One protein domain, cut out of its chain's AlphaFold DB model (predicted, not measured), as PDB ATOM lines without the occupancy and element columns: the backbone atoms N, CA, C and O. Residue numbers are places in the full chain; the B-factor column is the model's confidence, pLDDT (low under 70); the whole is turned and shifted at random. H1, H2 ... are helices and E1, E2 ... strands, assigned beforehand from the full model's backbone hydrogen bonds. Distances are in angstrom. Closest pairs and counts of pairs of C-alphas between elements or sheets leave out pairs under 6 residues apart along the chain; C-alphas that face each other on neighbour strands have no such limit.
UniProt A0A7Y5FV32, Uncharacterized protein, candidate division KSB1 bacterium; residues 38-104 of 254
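AT A GLANCE: This is residues 38 to 104 of the 254 residues of an uncharacterized protein of candidate division KSB1 bacterium (UniProt A0A7Y5FV32). A small sheet of three strands has one helix, H1, slantwise over one of its faces, and a second helix, H2, lies off the sheet, near H1 and at a steep tilt to it. No named helix covers the other face, and after the hairpin of E2 and E3 the short stretch of residues 88 to 89 pairs along E3. The printed part has 67 residues with two named helices and three named strands, in the order E1 H1 E2 E3 H2; the sheet's order is E1 - E2 - E3, all antiparallel. The class is mixed, helices and strands, with 33 residues, under half, in named elements. The whole is compact, with a radius of gyration of the C-alphas of 10.7 A, and rounded, spanning 29 by 21 by 18 A.

HOW THE PARTS SIT: Start at E1, residues 38 to 41, an edge strand antiparallel to the inner strand E2, residues 63 to 68, at 155 degrees; look there for N 39 and O 66, 2.8 A apart and within hydrogen-bond range. E2 makes a hairpin with the other edge strand, E3, residues 79 to 83, antiparallel at 164 degrees; N 67 and O 79 are within hydrogen-bond range at 2.7 A. Residues 80 to 81 of E3 also pair antiparallel with residues 88 to 89. H1, residues 44 to 53, is on the sheet at a height of 9.6 A, over E2 and only just over E3, where 3 of its C-alphas fall. It runs slantwise to the strands, at 44 degrees to E2 on the local plane; the closest C-alphas of the two are those of Ile 47 and Met 64, 6.7 A. H2, residues 95 to 102, is not on the sheet and is apart from E1 and E2. H1 and H2 are close but not clearly touching, the closest C-alphas being those of Glu 53 and Ala 97, 6.6 A, at a steep tilt of 51 degrees, opposite ways. In H1 and H2 every O i to N i+4 pair is within hydrogen-bond range.

IN THESE COORDINATES: Find C-alpha 38 at (47.486, -11.594, 202.682); E1 runs 9.5 A from there to Val 41. H1 starts at C-alpha 44, (32.291, -9.585, 193.705), and measures 14.1 A to Glu 53. E2 covers 16.6 A from Lys 63 to Asp 68, and E3 13.5 A from Ile 79 to Tyr 83. H2 is 10.3 A long from Asp 95 and ends at C-alpha 102, (48.819, 0.581, 197.624).

THE WHOLE: The two C-alphas farthest apart, those of Pro 60 and Asn 72, are 30.0 A apart. The printed part has no cut. The link from E1 to H1 is tight, and that from E3 to H2 is long, with 11 residues. The mean pLDDT of the printed part is 88.3, and no printed residue is under 70.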
ATOM      1  N   VAL A  38      48.512 -11.130 203.629       87.81
ATOM      2  CA  VAL A  38      47.486 -11.594 202.682       87.81
ATOM      3  C   VAL A  38      46.277 -10.665 202.695       87.81
ATOM      4  O   VAL A  38      45.650 -10.484 203.736       87.81
ATOM      5  N   ALA A  39      45.919 -10.104 201.541       87.75
ATOM      6  CA  ALA A  39      44.633  -9.442 201.337       87.75
ATOM      7  C   ALA A  39      43.609 -10.477 200.867       87.75
ATOM      8  O   ALA A  39      43.770 -11.080 199.811       87.75
ATOM      9  N   SER A  40      42.549 -10.673 201.653       90.75
ATOM     10  CA  SER A  40      41.394 -11.480 201.251       90.75
ATOM     11  C   SER A  40      40.319 -10.582 200.648       90.75
ATOM     12  O   SER A  40      39.756  -9.736 201.339       90.75
ATOM     13  N   VAL A  41      40.016 -10.793 199.370       91.06
ATOM     14  CA  VAL A  41      38.978 -10.081 198.623       91.06
ATOM     15  C   VAL A  41      37.779 -11.007 198.427       91.06
ATOM     16  O   VAL A  41      37.894 -12.072 197.821       91.06
ATOM     17  N   THR A  42      36.624 -10.596 198.950       93.25
ATOM     18  CA  THR A  42      35.345 -11.324 198.835       93.25
ATOM     19  C   THR A  42      34.250 -10.512 198.144       93.25
ATOM     20  O   THR A  42      33.176 -11.044 197.887       93.25
ATOM     21  N   ASP A  43      34.486  -9.224 197.877       93.69
ATOM     22  CA  ASP A  43      33.540  -8.359 197.166       93.69
ATOM     23  C   ASP A  43      33.520  -8.724 195.669       93.69
ATOM     24  O   ASP A  43      34.559  -8.581 195.016       93.69
ATOM     25  N   PRO A  44      32.380  -9.173 195.104       92.94
ATOM     26  CA  PRO A  44      32.291  -9.585 193.705       92.94
ATOM     27  C   PRO A  44      32.747  -8.516 192.707       92.94
ATOM     28  O   PRO A  44      33.412  -8.856 191.732       92.94
ATOM     29  N   ALA A  45      32.447  -7.235 192.957       93.62
ATOM     30  CA  ALA A  45      32.832  -6.152 192.048       93.62
ATOM     31  C   ALA A  45      34.354  -5.949 192.028       93.62
ATOM     32  O   ALA A  45      34.957  -5.724 190.979       93.62
ATOM     33  N   LEU A  46      34.986  -6.073 193.197       92.38
ATOM     34  CA  LEU A  46      36.431  -5.961 193.335       92.38
ATOM     35  C   LEU A  46      37.152  -7.206 192.794       92.38
ATOM     36  O   LEU A  46      38.224  -7.081 192.205       92.38
ATOM     37  N   ILE A  47      36.559  -8.395 192.947       94.00
ATOM     38  CA  ILE A  47      37.054  -9.631 192.324       94.00
ATOM     39  C   ILE A  47      37.044  -9.484 190.804       94.00
ATOM     40  O   ILE A  47      38.069  -9.725 190.177       94.00
ATOM     41  N   GLU A  48      35.922  -9.069 190.213       93.62
ATOM     42  CA  GLU A  48      35.808  -8.900 188.761       93.62
ATOM     43  C   GLU A  48      36.824  -7.880 188.234       93.62
ATOM     44  O   GLU A  48      37.524  -8.161 187.259       93.62
ATOM     45  N   PHE A  49      36.990  -6.754 188.937       93.88
ATOM     46  CA  PHE A  49      38.041  -5.779 188.651       93.88
ATOM     47  C   PHE A  49      39.429  -6.436 188.599       93.88
ATOM     48  O   PHE A  49      40.124  -6.315 187.593       93.88
ATOM     49  N   PHE A  50      39.825  -7.184 189.634       92.94
ATOM     50  CA  PHE A  50      41.142  -7.823 189.651       92.94
ATOM     51  C   PHE A  50      41.292  -8.944 188.628       92.94
ATOM     52  O   PHE A  50      42.366  -9.081 188.053       92.94
ATOM     53  N   LEU A  51      40.245  -9.724 188.351       92.88
ATOM     54  CA  LEU A  51      40.297 -10.741 187.297       92.88
ATOM     55  C   LEU A  51      40.583 -10.110 185.933       92.88
ATOM     56  O   LEU A  51      41.413 -10.630 185.187       92.88
ATOM     57  N   MET A  52      39.946  -8.977 185.627       91.75
ATOM     58  CA  MET A  52      40.192  -8.250 184.383       91.75
ATOM     59  C   MET A  52      41.583  -7.613 184.349       91.75
ATOM     60  O   MET A  52      42.308  -7.800 183.376       91.75
ATOM     61  N   GLU A  53      41.980  -6.906 185.407       91.19
ATOM     62  CA  GLU A  53      43.271  -6.207 185.466       91.19
ATOM     63  C   GLU A  53      44.466  -7.172 185.462       91.19
ATOM     64  O   GLU A  53      45.501  -6.884 184.865       91.19
ATOM     65  N   PHE A  54      44.326  -8.339 186.093       91.25
ATOM     66  CA  PHE A  54      45.360  -9.374 186.144       91.25
ATOM     67  C   PHE A  54      45.295 -10.363 184.976       91.25
ATOM     68  O   PHE A  54      46.120 -11.275 184.908       91.25
ATOM     69  N   LEU A  55      44.331 -10.193 184.062       89.94
ATOM     70  CA  LEU A  55      44.085 -11.089 182.928       89.94
ATOM     71  C   LEU A  55      43.882 -12.555 183.363       89.94
ATOM     72  O   LEU A  55      44.302 -13.493 182.683       89.94
ATOM     73  N   ILE A  56      43.232 -12.757 184.510       90.31
ATOM     74  CA  ILE A  56      42.939 -14.076 185.068       90.31
ATOM     75  C   ILE A  56      41.607 -14.562 184.494       90.31
ATOM     76  O   ILE A  56      40.555 -13.971 184.720       90.31
ATOM     77  N   THR A  57      41.634 -15.687 183.783       89.44
ATOM     78  CA  THR A  57      40.451 -16.261 183.114       89.44
ATOM     79  C   THR A  57      39.665 -17.238 183.993       89.44
ATOM     80  O   THR A  57      38.960 -18.105 183.478       89.44
ATOM     81  N   ASP A  58      39.850 -17.181 185.309       87.69
ATOM     82  CA  ASP A  58      39.213 -18.103 186.245       87.69
ATOM     83  C   ASP A  58      37.758 -17.687 186.482       87.69
ATOM     84  O   ASP A  58      37.465 -16.507 186.674       87.69
ATOM     85  N   SER A  59      36.830 -18.642 186.436       85.12
ATOM     86  CA  SER A  59      35.405 -18.375 186.638       85.12
ATOM     87  C   SER A  59      34.661 -19.663 187.009       85.12
ATOM     88  O   SER A  59      34.846 -20.680 186.336       85.12
ATOM     89  N   PRO A  60      33.798 -19.650 188.041       88.94
ATOM     90  CA  PRO A  60      33.506 -18.525 188.931       88.94
ATOM     91  C   PRO A  60      34.601 -18.329 189.991       88.94
ATOM     92  O   PRO A  60      35.200 -19.301 190.446       88.94
ATOM     93  N   VAL A  61      34.813 -17.088 190.440       91.94
ATOM     94  CA  VAL A  61      35.683 -16.783 191.590       91.94
ATOM     95  C   VAL A  61      34.856 -16.146 192.697       91.94
ATOM     96  O   VAL A  61      34.216 -15.121 192.489       91.94
ATOM     97  N   THR A  62      34.859 -16.768 193.875       93.31
ATOM     98  CA  THR A  62      34.091 -16.310 195.049       93.31
ATOM     99  C   THR A  62      34.968 -15.653 196.111       93.31
ATOM    100  O   THR A  62      34.477 -14.885 196.935       93.31
ATOM    101  N   LYS A  63      36.269 -15.950 196.095       94.25
ATOM    102  CA  LYS A  63      37.282 -15.353 196.964       94.25
ATOM    103  C   LYS A  63      38.600 -15.285 196.206       94.25
ATOM    104  O   LYS A  63      38.974 -16.238 195.521       94.25
ATOM    105  N   MET A  64      39.318 -14.187 196.378       93.50
ATOM    106  CA  MET A  64      40.679 -14.011 195.886       93.50
ATOM    107  C   MET A  64      41.595 -13.651 197.059       93.50
ATOM    108  O   MET A  64      41.243 -12.820 197.892       93.50
ATOM    109  N   GLU A  65      42.754 -14.291 197.147       93.69
ATOM    110  CA  GLU A  65      43.810 -13.964 198.106       93.69
ATOM    111  C   GLU A  65      45.008 -13.403 197.355       93.69
ATOM    112  O   GLU A  65      45.533 -14.061 196.465       93.69
ATOM    113  N   ILE A  66      45.446 -12.203 197.717       91.38
ATOM    114  CA  ILE A  66      46.655 -11.579 197.175       91.38
ATOM    115  C   ILE A  66      47.706 -11.616 198.279       91.38
ATOM    116  O   ILE A  66      47.433 -11.195 199.404       91.38
ATOM    117  N   ILE A  67      48.873 -12.173 197.982       90.06
ATOM    118  CA  ILE A  67      49.902 -12.551 198.948       90.06
ATOM    119  C   ILE A  67      51.183 -11.773 198.637       90.06
ATOM    120  O   ILE A  67      51.839 -12.037 197.629       90.06
ATOM    121  N   ASP A  68      51.563 -10.883 199.554       85.62
ATOM    122  CA  ASP A  68      52.852 -10.181 199.564       85.62
ATOM    123  C   ASP A  68      53.928 -11.134 200.109       85.62
ATOM    124  O   ASP A  68      54.159 -11.250 201.321       85.62
ATOM    125  N   ALA A  69      54.547 -11.893 199.201       79.75
ATOM    126  CA  ALA A  69      55.564 -12.888 199.538       79.75
ATOM    127  C   ALA A  69      56.917 -12.244 199.904       79.75
ATOM    128  O   ALA A  69      57.683 -12.766 200.733       79.75
ATOM    129  N   THR A  70      57.235 -11.093 199.313       77.19
ATOM    130  CA  THR A  70      58.536 -10.426 199.470       77.19
ATOM    131  C   THR A  70      58.565  -9.483 200.672       77.19
ATOM    132  O   THR A  70      59.641  -9.247 201.226       77.19
ATOM    133  N   ALA A  71      57.403  -9.137 201.225       70.25
ATOM    134  CA  ALA A  71      57.183  -8.203 202.322       70.25
ATOM    135  C   ALA A  71      57.507  -6.739 201.967       70.25
ATOM    136  O   ALA A  71      57.713  -5.936 202.888       70.25
ATOM    137  N   ASN A  72      57.540  -6.386 200.675       72.69
ATOM    138  CA  ASN A  72      57.821  -5.033 200.175       72.69
ATOM    139  C   ASN A  72      56.551  -4.200 199.908       72.69
ATOM    140  O   ASN A  72      56.652  -3.070 199.429       72.69
ATOM    141  N   GLY A  73      55.388  -4.713 200.321       72.88
ATOM    142  CA  GLY A  73      54.085  -4.141 200.006       72.88
ATOM    143  C   GLY A  73      53.464  -4.860 198.816       72.88
ATOM    144  O   GLY A  73      54.117  -5.652 198.152       72.88
ATOM    145  N   PHE A  74      52.188  -4.599 198.557       82.12
ATOM    146  CA  PHE A  74      51.514  -5.269 197.457       82.12
ATOM    147  C   PHE A  74      51.949  -4.699 196.106       82.12
ATOM    148  O   PHE A  74      51.854  -3.488 195.901       82.12
ATOM    149  N   GLY A  75      52.370  -5.540 195.166       81.19
ATOM    150  CA  GLY A  75      52.702  -5.148 193.805       81.19
ATOM    151  C   GLY A  75      53.059  -6.306 192.875       81.19
ATOM    152  O   GLY A  75      52.444  -7.367 192.892       81.19
ATOM    153  N   VAL A  76      54.042  -6.073 192.004       80.81
ATOM    154  CA  VAL A  76      54.377  -6.946 190.858       80.81
ATOM    155  C   VAL A  76      54.915  -8.324 191.259       80.81
ATOM    156  O   VAL A  76      54.868  -9.261 190.469       80.81
ATOM    157  N   GLU A  77      55.430  -8.457 192.477       82.38
ATOM    158  CA  GLU A  77      56.002  -9.708 192.990       82.38
ATOM    159  C   GLU A  77      54.996 -10.528 193.810       82.38
ATOM    160  O   GLU A  77      55.357 -11.559 194.388       82.38
ATOM    161  N   ASP A  78      53.741 -10.081 193.865       85.94
ATOM    162  CA  ASP A  78      52.706 -10.746 194.636       85.94
ATOM    163  C   ASP A  78      52.154 -11.974 193.933       85.94
ATOM    164  O   ASP A  78      52.118 -12.108 192.708       85.94
ATOM    165  N   ILE A  79      51.642 -12.871 194.763       91.62
ATOM    166  CA  ILE A  79      51.008 -14.098 194.324       91.62
ATOM    167  C   ILE A  79      49.508 -13.978 194.559       91.62
ATOM    168  O   ILE A  79      49.072 -13.601 195.642       91.62
ATOM    169  N   VAL A  80      48.709 -14.345 193.563       92.94
ATOM    170  CA  VAL A  80      47.248 -14.326 193.652       92.94
ATOM    171  C   VAL A  80      46.709 -15.745 193.623       92.94
ATOM    172  O   VAL A  80      47.011 -16.509 192.712       92.94
ATOM    173  N   LYS A  81      45.891 -16.103 194.610       94.88
ATOM    174  CA  LYS A  81      45.190 -17.386 194.686       94.88
ATOM    175  C   LYS A  81      43.689 -17.167 194.533       94.88
ATOM    176  O   LYS A  81      43.087 -16.405 195.287       94.88
ATOM    177  N   CYS A  82      43.078 -17.859 193.577       93.81
ATOM    178  CA  CYS A  82      41.639 -17.784 193.322       93.81
ATOM    179  C   CYS A  82      40.917 -18.996 193.915       93.81
ATOM    180  O   CYS A  82      41.407 -20.119 193.836       93.81
ATOM    181  N   TYR A  83      39.729 -18.785 194.480       94.50
ATOM    182  CA  TYR A  83      38.856 -19.845 194.986       94.50
ATOM    183  C   TYR A  83      37.542 -19.874 194.196       94.50
ATOM    184  O   TYR A  83      37.020 -18.808 193.860       94.50
ATOM    185  N   PRO A  84      36.977 -21.067 193.928       92.25
ATOM    186  CA  PRO A  84      37.328 -22.369 194.513       92.25
ATOM    187  C   PRO A  84      38.400 -23.158 193.746       92.25
ATOM    188  O   PRO A  84      38.755 -24.249 194.172       92.25
ATOM    189  N   SER A  85      38.897 -22.649 192.616       91.75
ATOM    190  CA  SER A  85      39.847 -23.370 191.757       91.75
ATOM    191  C   SER A  85      41.191 -23.676 192.439       91.75
ATOM    192  O   SER A  85      41.920 -24.556 191.988       91.75
ATOM    193  N   GLU A  86      41.530 -22.922 193.491       91.44
ATOM    194  CA  GLU A  86      42.819 -22.905 194.194       91.44
ATOM    195  C   GLU A  86      44.027 -22.648 193.286       91.44
ATOM    196  O   GLU A  86      45.177 -22.874 193.675       91.44
ATOM    197  N   ARG A  87      43.783 -22.137 192.073       92.19
ATOM    198  CA  ARG A  87      44.844 -21.822 191.121       92.19
ATOM    199  C   ARG A  87      45.595 -20.583 191.579       92.19
ATOM    200  O   ARG A  87      45.009 -19.621 192.076       92.19
ATOM    201  N   ILE A  88      46.906 -20.648 191.392       92.88
ATOM    202  CA  ILE A  88      47.853 -19.610 191.773       92.88
ATOM    203  C   ILE A  88      48.355 -18.914 190.507       92.88
ATOM    204  O   ILE A  88      48.753 -19.573 189.546       92.88
ATOM    205  N   TYR A  89      48.353 -17.588 190.533       92.06
ATOM    206  CA  TYR A  89      48.787 -16.703 189.464       92.06
ATOM    207  C   TYR A  89      49.847 -15.735 190.006       92.06
ATOM    208  O   TYR A  89      49.822 -15.378 191.182       92.06
ATOM    209  N   VAL A  90      50.766 -15.299 189.146       89.94
ATOM    210  CA  VAL A  90      51.743 -14.238 189.446       89.94
ATOM    211  C   VAL A  90      51.476 -13.099 188.463       89.94
ATOM    212  O   VAL A  90      52.075 -13.069 187.385       89.94
ATOM    213  N   PRO A  91      50.466 -12.255 188.734       86.19
ATOM    214  CA  PRO A  91      50.061 -11.231 187.793       86.19
ATOM    215  C   PRO A  91      50.982 -10.016 187.856       86.19
ATOM    216  O   PRO A  91      51.579  -9.707 188.881       86.19
ATOM    217  N   THR A  92      51.059  -9.287 186.747       86.81
ATOM    218  CA  THR A  92      51.642  -7.944 186.734       86.81
ATOM    219  C   THR A  92      50.498  -6.937 186.881       86.81
ATOM    220  O   THR A  92      49.704  -6.815 185.948       86.81
ATOM    221  N   PRO A  93      50.358  -6.251 188.029       86.00
ATOM    222  CA  PRO A  93      49.295  -5.277 188.242       86.00
ATOM    223  C   PRO A  93      49.431  -4.093 187.279       86.00
ATOM    224  O   PRO A  93      50.533  -3.614 187.010       86.00
ATOM    225  N   SER A  94      48.299  -3.588 186.789       88.25
ATOM    226  CA  SER A  94      48.240  -2.304 186.086       88.25
ATOM    227  C   SER A  94      48.447  -1.130 187.047       88.25
ATOM    228  O   SER A  94      48.296  -1.275 188.260       88.25
ATOM    229  N   ASP A  95      48.689   0.076 186.521       87.19
ATOM    230  CA  ASP A  95      48.782   1.297 187.339       87.19
ATOM    231  C   ASP A  95      47.531   1.534 188.203       87.19
ATOM    232  O   ASP A  95      47.616   2.075 189.311       87.19
ATOM    233  N   THR A  96      46.355   1.150 187.703       88.44
ATOM    234  CA  THR A  96      45.083   1.301 188.418       88.44
ATOM    235  C   THR A  96      44.974   0.274 189.538       88.44
ATOM    236  O   THR A  96      44.709   0.652 190.680       88.44
ATOM    237  N   ALA A  97      45.241  -1.003 189.243       87.69
ATOM    238  CA  ALA A  97      45.254  -2.063 190.246       87.69
ATOM    239  C   ALA A  97      46.300  -1.782 191.335       87.69
ATOM    240  O   ALA A  97      45.984  -1.840 192.522       87.69
ATOM    241  N   GLN A  98      47.499  -1.345 190.945       87.56
ATOM    242  CA  GLN A  98      48.579  -0.980 191.857       87.56
ATOM    243  C   GLN A  98      48.175   0.158 192.805       87.56
ATOM    244  O   GLN A  98      48.479   0.109 193.994       87.56
ATOM    245  N   LYS A  99      47.450   1.179 192.326       85.31
ATOM    246  CA  LYS A  99      46.930   2.253 193.195       85.31
ATOM    247  C   LYS A  99      45.924   1.738 194.221       85.31
ATOM    248  O   LYS A  99      45.953   2.192 195.362       85.31
ATOM    249  N   VAL A 100      45.049   0.808 193.832       85.62
ATOM    250  CA  VAL A 100      44.104   0.165 194.759       85.62
ATOM    251  C   VAL A 100      44.866  -0.654 195.803       85.62
ATOM    252  O   VAL A 100      44.634  -0.477 196.997       85.62
ATOM    253  N   MET A 101      45.826  -1.468 195.363       83.94
ATOM    254  CA  MET A 101      46.668  -2.311 196.216       83.94
ATOM    255  C   MET A 101      47.510  -1.486 197.204       83.94
ATOM    256  O   MET A 101      47.594  -1.825 198.381       83.94
ATOM    257  N   ASN A 102      48.050  -0.341 196.775       81.25
ATOM    258  CA  ASN A 102      48.819   0.581 197.624       81.25
ATOM    259  C   ASN A 102      47.996   1.208 198.762       81.25
ATOM    260  O   ASN A 102      48.563   1.670 199.755       81.25
ATOM    261  N   ASN A 103      46.668   1.255 198.629       80.19
ATOM    262  CA  ASN A 103      45.790   1.755 199.684       80.19
ATOM    263  C   ASN A 103      45.517   0.704 200.764       80.19
ATOM    264  O   ASN A 103      45.033   1.053 201.845       80.19
ATOM    265  N   TRP A 104      45.823  -0.568 200.508       77.62
ATOM    266  CA  TRP A 104      45.663  -1.617 201.499       77.62
ATOM    267  C   TRP A 104      46.733  -1.480 202.564       77.62
ATOM    268  O   TRP A 104      47.919  -1.731 202.354       77.62
TER     269      TRP A 104